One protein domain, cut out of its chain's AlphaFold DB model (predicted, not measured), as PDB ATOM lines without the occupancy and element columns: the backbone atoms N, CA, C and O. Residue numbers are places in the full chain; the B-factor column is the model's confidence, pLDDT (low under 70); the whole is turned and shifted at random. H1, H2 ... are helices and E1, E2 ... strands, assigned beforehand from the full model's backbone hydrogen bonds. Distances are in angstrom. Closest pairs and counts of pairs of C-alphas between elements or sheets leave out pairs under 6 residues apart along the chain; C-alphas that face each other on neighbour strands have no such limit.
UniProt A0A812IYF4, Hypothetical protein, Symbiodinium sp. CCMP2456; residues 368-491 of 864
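AT A GLANCE: This is residues 368 to 491 of the 864 residues of the protein "Hypothetical protein" of Symbiodinium sp. CCMP2456 (UniProt A0A812IYF4). A small, twisted sheet of four short parallel strands has its longest helix, H2, packed slantwise over E1 and E3, while H3 only grazes the sheet and short H1 comes near H3. Long unnamed loops run between these parts. The printed part has 124 residues, in the order E1 H1 H2 E2 H3 E3 E4, with sheet order E1 E2 E3 E4. The class is mixed, helices and strands, with 53 residues in named elements, under half. It is compact, with a radius of gyration of the C-alphas of 14.2 A and spans of 43 by 29 by 28 A.

HOW THE PARTS SIT: Edge strand E1, residues 372 to 374, is parallel to E2, residues 423 to 426, with N 373 and O 423 2.8 A apart. E2 is parallel to E3, residues 468 to 473, with N 424 and O 468 2.8 A apart. E3 is parallel to edge strand E4, residues 486 to 490, with N 471 and O 486 2.9 A apart. H2, residues 394 to 409, is on the sheet at a height of 9.4 A; its closest C-alphas to E1 are Glu 404 and Val 374, 6.3 A. H3, residues 448 to 459, only grazes the sheet with residues 455 to 459. E2, H3, E3 form a strand-helix-strand unit, two parallel neighbour strands with a helix between, its crossover right-handed; E1, H1, H2, E2 form another, where H1 is residues 377 to 383. H1 and H3 are close but not clearly touching, Arg 383 and Leu 458 having C-alphas 6.5 A apart. Every O i to N i+4 pair is within hydrogen-bond range in H3, 2 of 3 in H1 and 10 of 12 in H2.

IN THESE COORDINATES: E1 begins at C-alpha 372 (98.855, 73.265, 98.201). From first to last C-alpha E1 measures 6.8 A, H1 10.0 A, H2 23.0 A, E2 9.7 A, H3 16.6 A, E3 15.4 A and E4 13.2 A. E4 ends at C-alpha 490 (106.357, 90.171, 89.387).

THE WHOLE: The C-alphas of Gln 368 and Glu 444, the two farthest apart, are 45.0 A apart. The printed part has no cut. The links H2 to E2, E2 to H3 and E3 to E4 are long. Confidence is under 70 at residues 368 to 369, 408 to 412, 432 to 445 and 474 to 483.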
ATOM      1  N   GLN A 368      99.070  62.537  90.047       61.38
ATOM      2  CA  GLN A 368      99.628  63.179  91.252       61.38
ATOM      3  C   GLN A 368      99.430  64.705  91.206       61.38
ATOM      4  O   GLN A 368     100.309  65.438  90.764       61.38
ATOM      5  N   ALA A 369      98.259  65.190  91.607       69.56
ATOM      6  CA  ALA A 369      97.995  66.611  91.689       69.56
ATOM      7  C   ALA A 369      98.723  67.148  92.923       69.56
ATOM      8  O   ALA A 369      98.605  66.586  94.015       69.56
ATOM      9  N   LEU A 370      99.514  68.204  92.738       84.88
ATOM     10  CA  LEU A 370     100.218  68.866  93.830       84.88
ATOM     11  C   LEU A 370      99.195  69.411  94.832       84.88
ATOM     12  O   LEU A 370      98.299  70.164  94.458       84.88
ATOM     13  N   ALA A 371      99.326  69.010  96.095       89.88
ATOM     14  CA  ALA A 371      98.550  69.563  97.195       89.88
ATOM     15  C   ALA A 371      99.208  70.860  97.692       89.88
ATOM     16  O   ALA A 371     100.404  70.871  97.990       89.88
ATOM     17  N   PHE A 372      98.429  71.931  97.793       92.25
ATOM     18  CA  PHE A 372      98.855  73.265  98.201       92.25
ATOM     19  C   PHE A 372      98.359  73.585  99.607       92.25
ATOM     20  O   PHE A 372      97.220  73.286  99.943       92.25
ATOM     21  N   TYR A 373      99.162  74.274 100.403       92.94
ATOM     22  CA  TYR A 373      98.729  74.904 101.647       92.94
ATOM     23  C   TYR A 373      99.104  76.377 101.627       92.94
ATOM     24  O   TYR A 373     100.166  76.731 101.127       92.94
ATOM     25  N   VAL A 374      98.246  77.234 102.169       92.69
ATOM     26  CA  VAL A 374      98.489  78.679 102.261       92.69
ATOM     27  C   VAL A 374      98.740  78.999 103.726       92.69
ATOM     28  O   VAL A 374      97.814  78.876 104.529       92.69
ATOM     29  N   LEU A 375      99.984  79.339 104.073       92.94
ATOM     30  CA  LEU A 375     100.318  79.815 105.416       92.94
ATOM     31  C   LEU A 375      99.820  81.244 105.560       92.94
ATOM     32  O   LEU A 375     100.323  82.110 104.861       92.94
ATOM     33  N   SER A 376      98.903  81.496 106.487       88.19
ATOM     34  CA  SER A 376      98.478  82.861 106.807       88.19
ATOM     35  C   SER A 376      99.635  83.712 107.348       88.19
ATOM     36  O   SER A 376     100.670  83.195 107.795       88.19
ATOM     37  N   PHE A 377      99.451  85.036 107.372       84.38
ATOM     38  CA  PHE A 377     100.395  85.953 108.024       84.38
ATOM     39  C   PHE A 377     100.647  85.557 109.483       84.38
ATOM     40  O   PHE A 377     101.794  85.340 109.864       84.38
ATOM     41  N   ALA A 378      99.586  85.318 110.259       83.25
ATOM     42  CA  ALA A 378      99.694  84.923 111.664       83.25
ATOM     43  C   ALA A 378     100.400  83.564 111.859       83.25
ATOM     44  O   ALA A 378     101.197  83.384 112.783       83.25
ATOM     45  N   GLU A 379     100.151  82.583 110.985       91.19
ATOM     46  CA  GLU A 379     100.855  81.292 111.015       91.19
ATOM     47  C   GLU A 379     102.343  81.426 110.683       91.19
ATOM     48  O   GLU A 379     103.160  80.665 111.207       91.19
ATOM     49  N   THR A 380     102.693  82.374 109.818       92.94
ATOM     50  CA  THR A 380     104.077  82.649 109.426       92.94
ATOM     51  C   THR A 380     104.816  83.392 110.538       92.94
ATOM     52  O   THR A 380     105.897  82.966 110.944       92.94
ATOM     53  N   GLU A 381     104.206  84.438 111.097       90.69
ATOM     54  CA  GLU A 381     104.743  85.238 112.205       90.69
ATOM     55  C   GLU A 381     104.884  84.415 113.491       90.69
ATOM     56  O   GLU A 381     105.893  84.504 114.178       90.69
ATOM     57  N   SER A 382     103.932  83.531 113.802       90.81
ATOM     58  CA  SER A 382     104.049  82.651 114.979       90.81
ATOM     59  C   SER A 382     105.221  81.666 114.887       90.81
ATOM     60  O   SER A 382     105.820  81.324 115.907       90.81
ATOM     61  N   ARG A 383     105.583  81.226 113.675       94.81
ATOM     62  CA  ARG A 383     106.761  80.374 113.430       94.81
ATOM     63  C   ARG A 383     108.052  81.180 113.398       94.81
ATOM     64  O   ARG A 383     109.117  80.668 113.754       94.81
ATOM     65  N   VAL A 384     107.965  82.428 112.951       95.31
ATOM     66  CA  VAL A 384     109.102  83.321 112.758       95.31
ATOM     67  C   VAL A 384     108.740  84.737 113.218       95.31
ATOM     68  O   VAL A 384     108.429  85.596 112.388       95.31
ATOM     69  N   PRO A 385     108.784  84.993 114.542       93.25
ATOM     70  CA  PRO A 385     108.350  86.266 115.126       93.25
ATOM     71  C   PRO A 385     109.133  87.478 114.621       93.25
ATOM     72  O   PRO A 385     108.657  88.604 114.698       93.25
ATOM     73  N   GLU A 386     110.323  87.265 114.051       92.12
ATOM     74  CA  GLU A 386     111.110  88.314 113.403       92.12
ATOM     75  C   GLU A 386     110.362  89.015 112.250       92.12
ATOM     76  O   GLU A 386     110.698  90.148 111.911       92.12
ATOM     77  N   LEU A 387     109.351  88.363 111.658       89.12
ATOM     78  CA  LEU A 387     108.523  88.926 110.587       89.12
ATOM     79  C   LEU A 387     107.340  89.763 111.087       89.12
ATOM     80  O   LEU A 387     106.796  90.523 110.294       89.12
ATOM     81  N   GLU A 388     106.972  89.689 112.374       85.38
ATOM     82  CA  GLU A 388     105.823  90.421 112.948       85.38
ATOM     83  C   GLU A 388     105.937  91.948 112.759       85.38
ATOM     84  O   GLU A 388     104.940  92.673 112.710       85.38
ATOM     85  N   PHE A 389     107.172  92.441 112.623       81.94
ATOM     86  CA  PHE A 389     107.493  93.859 112.441       81.94
ATOM     87  C   PHE A 389     107.855  94.226 110.998       81.94
ATOM     88  O   PHE A 389     108.192  95.378 110.718       81.94
ATOM     89  N   CYS A 390     107.817  93.263 110.079       83.38
ATOM     90  CA  CYS A 390     108.111  93.491 108.676       83.38
ATOM     91  C   CYS A 390     106.873  93.969 107.920       83.38
ATOM     92  O   CYS A 390     105.751  93.543 108.181       83.38
ATOM     93  N   GLN A 391     107.078  94.870 106.958       81.19
ATOM     94  CA  GLN A 391     105.983  95.352 106.123       81.19
ATOM     95  C   GLN A 391     105.600  94.292 105.095       81.19
ATOM     96  O   GLN A 391     106.392  93.422 104.741       81.19
ATOM     97  N   VAL A 392     104.385  94.386 104.573       80.19
ATOM     98  CA  VAL A 392     103.890  93.516 103.506       80.19
ATOM     99  C   VAL A 392     103.564  94.408 102.320       80.19
ATOM    100  O   VAL A 392     102.876  95.417 102.470       80.19
ATOM    101  N   TYR A 393     104.067  94.068 101.133       78.56
ATOM    102  CA  TYR A 393     103.719  94.821  99.927       78.56
ATOM    103  C   TYR A 393     102.213  94.694  99.656       78.56
ATOM    104  O   TYR A 393     101.662  93.600  99.746       78.56
ATOM    105  N   GLY A 394     101.519  95.787  99.328       78.38
ATOM    106  CA  GLY A 394     100.053  95.776  99.284       78.38
ATOM    107  C   GLY A 394      99.457  94.776  98.285       78.38
ATOM    108  O   GLY A 394      98.519  94.055  98.632       78.38
ATOM    109  N   TYR A 395     100.032  94.663  97.081       82.94
ATOM    110  CA  TYR A 395      99.661  93.609  96.127       82.94
ATOM    111  C   TYR A 395      99.914  92.215  96.709       82.94
ATOM    112  O   TYR A 395      99.080  91.326  96.561       82.94
ATOM    113  N   ALA A 396     101.036  92.038  97.416       83.31
ATOM    114  CA  ALA A 396     101.390  90.765  98.023       83.31
ATOM    115  C   ALA A 396     100.386  90.339  99.096       83.31
ATOM    116  O   ALA A 396      99.934  89.197  99.091       83.31
ATOM    117  N   ALA A 397      99.974  91.274  99.953       82.69
ATOM    118  CA  ALA A 397      98.922  91.057 100.937       82.69
ATOM    119  C   ALA A 397      97.595  90.669 100.272       82.69
ATOM    120  O   ALA A 397      96.976  89.679 100.654       82.69
ATOM    121  N   ARG A 398      97.161  91.422  99.252       84.50
ATOM    122  CA  ARG A 398      95.884  91.171  98.562       84.50
ATOM    123  C   ARG A 398      95.872  89.842  97.818       84.50
ATOM    124  O   ARG A 398      94.911  89.090  97.947       84.50
ATOM    125  N   LEU A 399      96.946  89.515  97.104       86.06
ATOM    126  CA  LEU A 399      97.073  88.231  96.423       86.06
ATOM    127  C   LEU A 399      97.163  87.069  97.425       86.06
ATOM    128  O   LEU A 399      96.563  86.020  97.204       86.06
ATOM    129  N   HIS A 400      97.847  87.260  98.557       86.75
ATOM    130  CA  HIS A 400      97.883  86.272  99.630       86.75
ATOM    131  C   HIS A 400      96.492  86.007 100.220       86.75
ATOM    132  O   HIS A 400      96.065  84.858 100.310       86.75
ATOM    133  N   HIS A 401      95.736  87.060 100.526       81.44
ATOM    134  CA  HIS A 401      94.351  86.921 100.968       81.44
ATOM    135  C   HIS A 401      93.458  86.253  99.922       81.44
ATOM    136  O   HIS A 401      92.576  85.478 100.285       81.44
ATOM    137  N   ALA A 402      93.698  86.486  98.632       84.38
ATOM    138  CA  ALA A 402      92.991  85.765  97.583       84.38
ATOM    139  C   ALA A 402      93.307  84.258  97.607       84.38
ATOM    140  O   ALA A 402      92.390  83.447  97.481       84.38
ATOM    141  N   PHE A 403      94.558  83.852  97.862       88.44
ATOM    142  CA  PHE A 403      94.881  82.438  98.105       88.44
ATOM    143  C   PHE A 403      94.149  81.877  99.339       88.44
ATOM    144  O   PHE A 403      93.638  80.756  99.285       88.44
ATOM    145  N   GLU A 404      94.049  82.641 100.431       82.31
ATOM    146  CA  GLU A 404      93.292  82.245 101.630       82.31
ATOM    147  C   GLU A 404      91.785  82.110 101.354       82.31
ATOM    148  O   GLU A 404      91.158  81.150 101.800       82.31
ATOM    149  N   ALA A 405      91.194  83.028 100.590       75.81
ATOM    150  CA  ALA A 405      89.785  82.962 100.207       75.81
ATOM    151  C   ALA A 405      89.506  81.717  99.346       75.81
ATOM    152  O   ALA A 405      88.551  80.973  99.587       75.81
ATOM    153  N   ILE A 406      90.401  81.424  98.398       76.25
ATOM    154  CA  ILE A 406      90.346  80.234  97.542       76.25
ATOM    155  C   ILE A 406      90.491  78.948  98.364       76.25
ATOM    156  O   ILE A 406      89.807  77.971  98.061       76.25
ATOM    157  N   ARG A 407      91.285  78.929  99.446       77.31
ATOM    158  CA  ARG A 407      91.403  77.770 100.360       77.31
ATOM    159  C   ARG A 407      90.046  77.301 100.899       77.31
ATOM    160  O   ARG A 407      89.879  76.111 101.161       77.31
ATOM    161  N   GLY A 408      89.077  78.208 101.055       61.09
ATOM    162  CA  GLY A 408      87.729  77.882 101.527       61.09
ATOM    163  C   GLY A 408      86.780  77.339 100.454       61.09
ATOM    164  O   GLY A 408      85.833  76.633 100.792       61.09
ATOM    165  N   ILE A 409      87.023  77.658  99.179       57.12
ATOM    166  CA  ILE A 409      86.023  77.533  98.100       57.12
ATOM    167  C   ILE A 409      86.496  76.595  96.979       57.12
ATOM    168  O   ILE A 409      85.691  76.044  96.224       57.12
ATOM    169  N   SER A 410      87.807  76.418  96.829       58.84
ATOM    170  CA  SER A 410      88.358  75.903  95.588       58.84
ATOM    171  C   SER A 410      88.199  74.406  95.387       58.84
ATOM    172  O   SER A 410      88.347  73.591  96.295       58.84
ATOM    173  N   ARG A 411      87.992  74.054  94.116       56.88
ATOM    174  CA  ARG A 411      88.142  72.693  93.596       56.88
ATOM    175  C   ARG A 411      89.591  72.354  93.228       56.88
ATOM    176  O   ARG A 411      89.864  71.191  92.945       56.88
ATOM    177  N   THR A 412      90.503  73.333  93.182       60.94
ATOM    178  CA  THR A 412      91.948  73.058  93.097       60.94
ATOM    179  C   THR A 412      92.461  72.506  94.423       60.94
ATOM    180  O   THR A 412      91.842  72.689  95.466       60.94
ATOM    181  N   CYS A 413      93.584  71.792  94.368       77.31
ATOM    182  CA  CYS A 413      94.137  70.976  95.447       77.31
ATOM    183  C   CYS A 413      94.693  71.759  96.644       77.31
ATOM    184  O   CYS A 413      95.811  71.496  97.069       77.31
ATOM    185  N   VAL A 414      93.952  72.717  97.200       86.00
ATOM    186  CA  VAL A 414      94.329  73.395  98.442       86.00
ATOM    187  C   VAL A 414      93.856  72.551  99.628       86.00
ATOM    188  O   VAL A 414      92.658  72.356  99.836       86.00
ATOM    189  N   VAL A 415      94.803  72.009 100.388       86.88
ATOM    190  CA  VAL A 415      94.551  71.167 101.560       86.88
ATOM    191  C   VAL A 415      94.361  72.013 102.816       86.88
ATOM    192  O   VAL A 415      94.885  73.120 102.952       86.88
ATOM    193  N   ARG A 416      93.575  71.493 103.764       82.31
ATOM    194  CA  ARG A 416      93.297  72.182 105.034       82.31
ATOM    195  C   ARG A 416      94.365  71.941 106.090       82.31
ATOM    196  O   ARG A 416      94.477  72.771 106.990       82.31
ATOM    197  N   GLN A 417      95.098  70.839 105.971       87.31
ATOM    198  CA  GLN A 417      96.154  70.404 106.878       87.31
ATOM    199  C   GLN A 417      97.512  70.575 106.199       87.31
ATOM    200  O   GLN A 417      97.665  70.254 105.019       87.31
ATOM    201  N   LEU A 418      98.484  71.123 106.927       92.12
ATOM    202  CA  LEU A 418      99.805  71.440 106.381       92.12
ATOM    203  C   LEU A 418     100.553  70.161 105.994       92.12
ATOM    204  O   LEU A 418     101.281  70.128 105.003       92.12
ATOM    205  N   GLU A 419     100.331  69.086 106.740       92.12
ATOM    206  CA  GLU A 419     100.949  67.772 106.602       92.12
ATOM    207  C   GLU A 419     100.673  67.155 105.227       92.12
ATOM    208  O   GLU A 419     101.578  66.577 104.626       92.12
ATOM    209  N   GLU A 420      99.471  67.367 104.687       90.62
ATOM    210  CA  GLU A 420      99.029  66.855 103.382       90.62
ATOM    211  C   GLU A 420      99.642  67.614 102.194       90.62
ATOM    212  O   GLU A 420      99.584  67.151 101.054       90.62
ATOM    213  N   ALA A 421     100.223  68.790 102.437       92.75
ATOM    214  CA  ALA A 421     100.693  69.677 101.383       92.75
ATOM    215  C   ALA A 421     102.054  69.253 100.821       92.75
ATOM    216  O   ALA A 421     103.002  68.997 101.568       92.75
ATOM    217  N   ALA A 422     102.179  69.257  99.498       91.38
ATOM    218  CA  ALA A 422     103.463  69.165  98.809       91.38
ATOM    219  C   ALA A 422     104.076  70.558  98.579       91.38
ATOM    220  O   ALA A 422     105.297  70.717  98.608       91.38
ATOM    221  N   VAL A 423     103.223  71.565  98.374       91.69
ATOM    222  CA  VAL A 423     103.591  72.959  98.109       91.69
ATOM    223  C   VAL A 423     102.985  73.846  99.190       91.69
ATOM    224  O   VAL A 423     101.812  73.699  99.528       91.69
ATOM    225  N   VAL A 424     103.764  74.780  99.726       93.56
ATOM    226  CA  VAL A 424     103.306  75.737 100.737       93.56
ATOM    227  C   VAL A 424     103.532  77.148 100.211       93.56
ATOM    228  O   VAL A 424     104.669  77.553  99.974       93.56
ATOM    229  N   LEU A 425     102.440  77.885 100.017       93.81
ATOM    230  CA  LEU A 425     102.460  79.298  99.667       93.81
ATOM    231  C   LEU A 425     102.701  80.116 100.937       93.81
ATOM    232  O   LEU A 425     101.955  79.992 101.912       93.81
ATOM    233  N   VAL A 426     103.742  80.942 100.911       93.00
ATOM    234  CA  VAL A 426     104.189  81.754 102.044       93.00
ATOM    235  C   VAL A 426     103.938  83.237 101.734       93.00
ATOM    236  O   VAL A 426     104.202  83.665 100.604       93.00
ATOM    237  N   PRO A 427     103.457  84.045 102.698       89.19
ATOM    238  CA  PRO A 427     103.278  85.475 102.495       89.19
ATOM    239  C   PRO A 427     104.603  86.191 102.190       89.19
ATOM    240  O   PRO A 427     105.658  85.844 102.729       89.19
ATOM    241  N   GLY A 428     104.537  87.207 101.325       85.44
ATOM    242  CA  GLY A 428     105.680  88.035 100.931       85.44
ATOM    243  C   GLY A 428     105.879  89.235 101.857       85.44
ATOM    244  O   GLY A 428     105.041  90.134 101.869       85.44
ATOM    245  N   PHE A 429     106.989  89.277 102.594       86.06
ATOM    246  CA  PHE A 429     107.379  90.407 103.444       86.06
ATOM    247  C   PHE A 429     108.388  91.313 102.717       86.06
ATOM    248  O   PHE A 429     109.184  90.860 101.896       86.06
ATOM    249  N   SER A 430     108.344  92.609 103.014       78.69
ATOM    250  CA  SER A 430     109.087  93.687 102.361       78.69
ATOM    251  C   SER A 430     109.790  94.572 103.392       78.69
ATOM    252  O   SER A 430     109.330  94.745 104.519       78.69
ATOM    253  N   THR A 431     110.912  95.163 102.979       71.44
ATOM    254  CA  THR A 431     111.762  96.034 103.813       71.44
ATOM    255  C   THR A 431     111.609  97.523 103.479       71.44
ATOM    256  O   THR A 431     112.184  98.380 104.150       71.44
ATOM    257  N   ARG A 432     110.861  97.865 102.420       64.94
ATOM    258  CA  ARG A 432     110.861  99.213 101.832       64.94
ATOM    259  C   ARG A 432     109.681 100.046 102.329       64.94
ATOM    260  O   ARG A 432     108.532  99.688 102.104       64.94
ATOM    261  N   ARG A 433     109.978 101.224 102.892       54.19
ATOM    262  CA  ARG A 433     108.993 102.283 103.165       54.19
ATOM    263  C   ARG A 433     108.531 102.894 101.836       54.19
ATOM    264  O   ARG A 433     109.244 103.725 101.280       54.19
ATOM    265  N   GLN A 434     107.370 102.510 101.314       54.16
ATOM    266  CA  GLN A 434     106.691 103.302 100.278       54.16
ATOM    267  C   GLN A 434     105.639 104.217 100.912       54.16
ATOM    268  O   GLN A 434     105.020 103.870 101.914       54.16
ATOM    269  N   HIS A 435     105.470 105.408 100.335       47.81
ATOM    270  CA  HIS A 435     104.634 106.493 100.863       47.81
ATOM    271  C   HIS A 435     103.114 106.249 100.775       47.81
ATOM    272  O   HIS A 435     102.353 107.078 101.265       47.81
ATOM    273  N   GLU A 436     102.668 105.123 100.213       47.72
ATOM    274  CA  GLU A 436     101.251 104.824  99.981       47.72
ATOM    275  C   GLU A 436     100.871 103.419 100.468       47.72
ATOM    276  O   GLU A 436     100.608 102.551  99.650       47.72
ATOM    277  N   TRP A 437     100.819 103.162 101.783       51.31
ATOM    278  CA  TRP A 437     100.130 101.967 102.305       51.31
ATOM    279  C   TRP A 437      99.434 102.203 103.655       51.31
ATOM    280  O   TRP A 437      99.905 102.965 104.502       51.31
ATOM    281  N   LEU A 438      98.278 101.538 103.791       49.44
ATOM    282  CA  LEU A 438      97.405 101.446 104.963       49.44
ATOM    283  C   LEU A 438      98.059 100.607 106.072       49.44
ATOM    284  O   LEU A 438      98.626  99.555 105.806       49.44
ATOM    285  N   GLU A 439      97.867 101.071 107.305       46.97
ATOM    286  CA  GLU A 439      98.240 100.471 108.594       46.97
ATOM    287  C   GLU A 439      99.655 100.755 109.128       46.97
ATOM    288  O   GLU A 439     100.699 100.263 108.706       46.97
ATOM    289  N   THR A 440      99.635 101.585 110.164       43.31
ATOM    290  CA  THR A 440     100.738 102.041 110.992       43.31
ATOM    291  C   THR A 440     101.267 100.920 111.896       43.31
ATOM    292  O   THR A 440     100.863 100.812 113.054       43.31
ATOM    293  N   ARG A 441     102.214 100.111 111.417       49.59
ATOM    294  CA  ARG A 441     103.169  99.406 112.291       49.59
ATOM    295  C   ARG A 441     104.573  99.861 111.912       49.59
ATOM    296  O   ARG A 441     105.133  99.436 110.908       49.59
ATOM    297  N   PHE A 442     105.103 100.815 112.675       48.03
ATOM    298  CA  PHE A 442     106.413 101.411 112.428       48.03
ATOM    299  C   PHE A 442     107.409 100.947 113.494       48.03
ATOM    300  O   PHE A 442     107.325 101.378 114.641       48.03
ATOM    301  N   GLN A 443     108.377 100.123 113.094       53.72
ATOM    302  CA  GLN A 443     109.670  99.986 113.770       53.72
ATOM    303  C   GLN A 443     110.795  99.916 112.727       53.72
ATOM    304  O   GLN A 443     110.566  99.565 111.572       53.72
ATOM    305  N   GLU A 444     112.001 100.335 113.113       59.72
ATOM    306  CA  GLU A 444     113.136 100.584 112.209       59.72
ATOM    307  C   GLU A 444     113.932  99.324 111.812       59.72
ATOM    308  O   GLU A 444     114.861  99.432 111.015       59.72
ATOM    309  N   ASP A 445     113.550  98.132 112.288       66.31
ATOM    310  CA  ASP A 445     114.448  96.965 112.319       66.31
ATOM    311  C   ASP A 445     114.214  95.878 111.244       66.31
ATOM    312  O   ASP A 445     114.976  94.908 111.180       66.31
ATOM    313  N   CYS A 446     113.221  95.999 110.351       81.88
ATOM    314  CA  CYS A 446     113.033  94.998 109.287       81.88
ATOM    315  C   CYS A 446     113.987  95.235 108.096       81.88
ATOM    316  O   CYS A 446     113.657  95.920 107.127       81.88
ATOM    317  N   SER A 447     115.187  94.653 108.170       86.56
ATOM    318  CA  SER A 447     116.170  94.644 107.073       86.56
ATOM    319  C   SER A 447     116.023  93.425 106.153       86.56
ATOM    320  O   SER A 447     115.441  92.407 106.524       86.56
ATOM    321  N   GLU A 448     116.612  93.482 104.957       84.31
ATOM    322  CA  GLU A 448     116.611  92.358 104.001       84.31
ATOM    323  C   GLU A 448     117.237  91.095 104.607       84.31
ATOM    324  O   GLU A 448     116.729  89.987 104.438       84.31
ATOM    325  N   ALA A 449     118.296  91.273 105.402       86.31
ATOM    326  CA  ALA A 449     118.931  90.192 106.141       86.31
ATOM    327  C   ALA A 449     117.982  89.545 107.163       86.31
ATOM    328  O   ALA A 449     118.034  88.326 107.336       86.31
ATOM    329  N   VAL A 450     117.105  90.329 107.804       89.50
ATOM    330  CA  VAL A 450     116.095  89.825 108.749       89.50
ATOM    331  C   VAL A 450     115.048  88.995 108.014       89.50
ATOM    332  O   VAL A 450     114.824  87.854 108.408       89.50
ATOM    333  N   VAL A 451     114.488  89.494 106.906       88.38
ATOM    334  CA  VAL A 451     113.493  88.758 106.097       88.38
ATOM    335  C   VAL A 451     114.071  87.441 105.560       88.38
ATOM    336  O   VAL A 451     113.449  86.383 105.656       88.38
ATOM    337  N   LEU A 452     115.307  87.462 105.063       87.31
ATOM    338  CA  LEU A 452     116.015  86.265 104.601       87.31
ATOM    339  C   LEU A 452     116.291  85.260 105.716       87.31
ATOM    340  O   LEU A 452     116.093  84.056 105.540       87.31
ATOM    341  N   HIS A 453     116.797  85.741 106.853       90.25
ATOM    342  CA  HIS A 453     117.050  84.897 108.014       90.25
ATOM    343  C   HIS A 453     115.753  84.241 108.489       90.25
ATOM    344  O   HIS A 453     115.720  83.031 108.723       90.25
ATOM    345  N   ALA A 454     114.677  85.021 108.526       92.50
ATOM    346  CA  ALA A 454     113.344  84.572 108.852       92.50
ATOM    347  C   ALA A 454     112.842  83.469 107.905       92.50
ATOM    348  O   ALA A 454     112.447  82.403 108.371       92.50
ATOM    349  N   TYR A 455     112.928  83.644 106.583       91.56
ATOM    350  CA  TYR A 455     112.500  82.601 105.643       91.56
ATOM    351  C   TYR A 455     113.355  81.329 105.712       91.56
ATOM    352  O   TYR A 455     112.825  80.222 105.585       91.56
ATOM    353  N   ARG A 456     114.662  81.442 105.978       91.69
ATOM    354  CA  ARG A 456     115.517  80.268 106.231       91.69
ATOM    355  C   ARG A 456     115.101  79.534 107.505       91.69
ATOM    356  O   ARG A 456     115.032  78.305 107.503       91.69
ATOM    357  N   LYS A 457     114.774  80.275 108.567       94.50
ATOM    358  CA  LYS A 457     114.254  79.727 109.825       94.50
ATOM    359  C   LYS A 457     112.884  79.072 109.635       94.50
ATOM    360  O   LYS A 457     112.677  77.975 110.153       94.50
ATOM    361  N   LEU A 458     111.997  79.672 108.836       93.75
ATOM    362  CA  LEU A 458     110.706  79.088 108.455       93.75
ATOM    363  C   LEU A 458     110.911  77.749 107.738       93.75
ATOM    364  O   LEU A 458     110.316  76.743 108.097       93.75
ATOM    365  N   ARG A 459     111.825  77.695 106.770       91.81
ATOM    366  CA  ARG A 459     112.135  76.458 106.045       91.81
ATOM    367  C   ARG A 459     112.727  75.359 106.927       91.81
ATOM    368  O   ARG A 459     112.548  74.181 106.637       91.81
ATOM    369  N   SER A 460     113.450  75.738 107.979       93.69
ATOM    370  CA  SER A 460     114.022  74.783 108.930       93.69
ATOM    371  C   SER A 460     112.998  74.176 109.898       93.69
ATOM    372  O   SER A 460     113.359  73.259 110.634       93.69
ATOM    373  N   GLN A 461     111.745  74.654 109.896       96.75
ATOM    374  CA  GLN A 461     110.676  74.073 110.708       96.75
ATOM    375  C   GLN A 461     110.402  72.624 110.283       96.75
ATOM    376  O   GLN A 461     110.407  72.286 109.097       96.75
ATOM    377  N   GLU A 462     110.183  71.755 111.267       95.31
ATOM    378  CA  GLU A 462     110.043  70.312 111.050       95.31
ATOM    379  C   GLU A 462     108.817  69.968 110.189       95.31
ATOM    380  O   GLU A 462     108.918  69.130 109.293       95.31
ATOM    381  N   ASP A 463     107.701  70.678 110.385       94.00
ATOM    382  CA  ASP A 463     106.442  70.538 109.637       94.00
ATOM    383  C   ASP A 463     106.535  71.024 108.178       94.00
ATOM    384  O   ASP A 463     105.722  70.630 107.338       94.00
ATOM    385  N   LEU A 464     107.545  71.834 107.847       94.25
ATOM    386  CA  LEU A 464     107.812  72.351 106.499       94.25
ATOM    387  C   LEU A 464     108.938  71.603 105.771       94.25
ATOM    388  O   LEU A 464     109.160  71.808 104.572       94.25
ATOM    389  N   ARG A 465     109.640  70.699 106.461       92.19
ATOM    390  CA  ARG A 465     110.767  69.960 105.896       92.19
ATOM    391  C   ARG A 465     110.314  69.062 104.741       92.19
ATOM    392  O   ARG A 465     109.456  68.201 104.894       92.19
ATOM    393  N   GLY A 466     110.940  69.237 103.576       88.94
ATOM    394  CA  GLY A 466     110.638  68.459 102.366       88.94
ATOM    395  C   GLY A 466     109.462  68.984 101.536       88.94
ATOM    396  O   GLY A 466     109.191  68.424 100.477       88.94
ATOM    397  N   LYS A 467     108.798  70.064 101.969       92.62
ATOM    398  CA  LYS A 467     107.768  70.762 101.188       92.62
ATOM    399  C   LYS A 467     108.406  71.838 100.306       92.62
ATOM    400  O   LYS A 467     109.423  72.431 100.673       92.62
ATOM    401  N   LEU A 468     107.811  72.107  99.144       90.81
ATOM    402  CA  LEU A 468     108.223  73.222  98.291       90.81
ATOM    403  C   LEU A 468     107.633  74.521  98.842       90.81
ATOM    404  O   LEU A 468     106.426  74.734  98.746       90.81
ATOM    405  N   LEU A 469     108.477  75.389  99.399       92.38
ATOM    406  CA  LEU A 469     108.056  76.730  99.794       92.38
ATOM    407  C   LEU A 469     108.059  77.650  98.575       92.38
ATOM    408  O   LEU A 469     109.087  77.802  97.907       92.38
ATOM    409  N   VAL A 470     106.910  78.260  98.314       91.38
ATOM    410  CA  VAL A 470     106.710  79.240  97.251       91.38
ATOM    411  C   VAL A 470     106.509  80.600  97.902       91.38
ATOM    412  O   VAL A 470     105.516  80.828  98.596       91.38
ATOM    413  N   LEU A 471     107.468  81.491  97.685       89.19
ATOM    414  CA  LEU A 471     107.465  82.844  98.228       89.19
ATOM    415  C   LEU A 471     106.905  83.822  97.203       89.19
ATOM    416  O   LEU A 471     107.277  83.775  96.029       89.19
ATOM    417  N   LEU A 472     106.046  84.730  97.653       83.69
ATOM    418  CA  LEU A 472     105.575  85.834  96.830       83.69
ATOM    419  C   LEU A 472     106.567  87.003  96.877       83.69
ATOM    420  O   LEU A 472     106.719  87.650  97.909       83.69
ATOM    421  N   ASP A 473     107.223  87.271  95.752       81.44
ATOM    422  CA  ASP A 473     108.194  88.346  95.568       81.44
ATOM    423  C   ASP A 473     107.639  89.391  94.596       81.44
ATOM    424  O   ASP A 473     107.464  89.161  93.396       81.44
ATOM    425  N   ALA A 474     107.347  90.569  95.137       68.12
ATOM    426  CA  ALA A 474     106.757  91.663  94.385       68.12
ATOM    427  C   ALA A 474     107.768  92.503  93.578       68.12
ATOM    428  O   ALA A 474     107.424  93.592  93.129       68.12
ATOM    429  N   GLY A 475     108.987  91.999  93.357       59.41
ATOM    430  CA  GLY A 475     109.880  92.494  92.303       59.41
ATOM    431  C   GLY A 475     110.778  93.670  92.686       59.41
ATOM    432  O   GLY A 475     111.420  94.241  91.811       59.41
ATOM    433  N   ASP A 476     110.869  94.016  93.969       55.19
ATOM    434  CA  ASP A 476     111.615  95.202  94.419       55.19
ATOM    435  C   ASP A 476     112.948  94.869  95.121       55.19
ATOM    436  O   ASP A 476     113.639  95.769  95.603       55.19
ATOM    437  N   PHE A 477     113.339  93.588  95.174       54.84
ATOM    438  CA  PHE A 477     114.493  93.155  95.958       54.84
ATOM    439  C   PHE A 477     115.420  92.200  95.213       54.84
ATOM    440  O   PHE A 477     115.026  91.167  94.677       54.84
ATOM    441  N   SER A 478     116.707  92.510  95.308       54.47
ATOM    442  CA  SER A 478     117.834  91.612  95.088       54.47
ATOM    443  C   SER A 478     117.940  90.553  96.192       54.47
ATOM    444  O   SER A 478     119.050  90.301  96.660       54.47
ATOM    445  N   ILE A 479     116.814  89.946  96.606       60.53
ATOM    446  CA  ILE A 479     116.829  88.865  97.595       60.53
ATOM    447  C   ILE A 479     117.799  87.813  97.046       60.53
ATOM    448  O   ILE A 479     117.530  87.262  95.972       60.53
ATOM    449  N   PRO A 480     118.941  87.562  97.717       59.16
ATOM    450  CA  PRO A 480     119.942  86.630  97.247       59.16
ATOM    451  C   PRO A 480     119.262  85.310  96.941       59.16
ATOM    452  O   PRO A 480     118.532  84.780  97.784       59.16
ATOM    453  N   GLU A 481     119.478  84.817  95.725       64.38
ATOM    454  CA  GLU A 481     118.830  83.609  95.244       64.38
ATOM    455  C   GLU A 481     119.176  82.441  96.165       64.38
ATOM    456  O   GLU A 481     120.258  81.855  96.101       64.38
ATOM    457  N   ASP A 482     118.238  82.093  97.041       68.31
ATOM    458  CA  ASP A 482     118.301  80.835  97.753       68.31
ATOM    459  C   ASP A 482     117.937  79.738  96.743       68.31
ATOM    460  O   ASP A 482     116.823  79.682  96.197       68.31
ATOM    461  N   GLN A 483     118.916  78.882  96.441       67.88
ATOM    462  CA  GLN A 483     118.774  77.782  95.489       67.88
ATOM    463  C   GLN A 483     117.739  76.749  95.919       67.88
ATOM    464  O   GLN A 483     117.501  75.805  95.177       67.88
ATOM    465  N   ASP A 484     117.087  76.921  97.060       71.38
ATOM    466  CA  ASP A 484     116.157  75.952  97.596       71.38
ATOM    467  C   ASP A 484     114.702  76.436  97.729       71.38
ATOM    468  O   ASP A 484     113.822  75.627  98.019       71.38
ATOM    469  N   MET A 485     114.402  77.702  97.443       79.94
ATOM    470  CA  MET A 485     113.022  78.226  97.426       79.94
ATOM    471  C   MET A 485     112.482  78.311  95.996       79.94
ATOM    472  O   MET A 485     113.271  78.289  95.052       79.94
ATOM    473  N   ALA A 486     111.166  78.357  95.808       85.25
ATOM    474  CA  ALA A 486     110.533  78.765  94.550       85.25
ATOM    475  C   ALA A 486     109.925  80.160  94.724       85.25
ATOM    476  O   ALA A 486     109.481  80.505  95.821       85.25
ATOM    477  N   TRP A 487     109.905  80.952  93.656       85.31
ATOM    478  CA  TRP A 487     109.428  82.331  93.717       85.31
ATOM    479  C   TRP A 487     108.263  82.574  92.765       85.31
ATOM    480  O   TRP A 487     108.302  82.191  91.598       85.31
ATOM    481  N   LEU A 488     107.250  83.272  93.260       86.56
ATOM    482  CA  LEU A 488     106.265  83.979  92.456       86.56
ATOM    483  C   LEU A 488     106.774  85.402  92.264       86.56
ATOM    484  O   LEU A 488     106.770  86.169  93.223       86.56
ATOM    485  N   ARG A 489     107.246  85.742  91.065       86.25
ATOM    486  CA  ARG A 489     107.928  87.017  90.808       86.25
ATOM    487  C   ARG A 489     107.114  87.912  89.900       86.25
ATOM    488  O   ARG A 489     106.721  87.483  88.818       86.25
ATOM    489  N   ILE A 490     106.925  89.166  90.289       81.25
ATOM    490  CA  ILE A 490     106.357  90.171  89.387       81.25
ATOM    491  C   ILE A 490     107.455  90.630  88.428       81.25
ATOM    492  O   ILE A 490     108.461  91.197  88.838       81.25
ATOM    493  N   GLY A 491     107.259  90.347  87.142       70.75
ATOM    494  CA  GLY A 491     108.122  90.792  86.049       70.75
ATOM    495  C   GLY A 491     109.625  90.507  86.188       70.75
ATOM    496  O   GLY A 491     110.424  91.427  86.007       70.75
TER     497      GLY A 491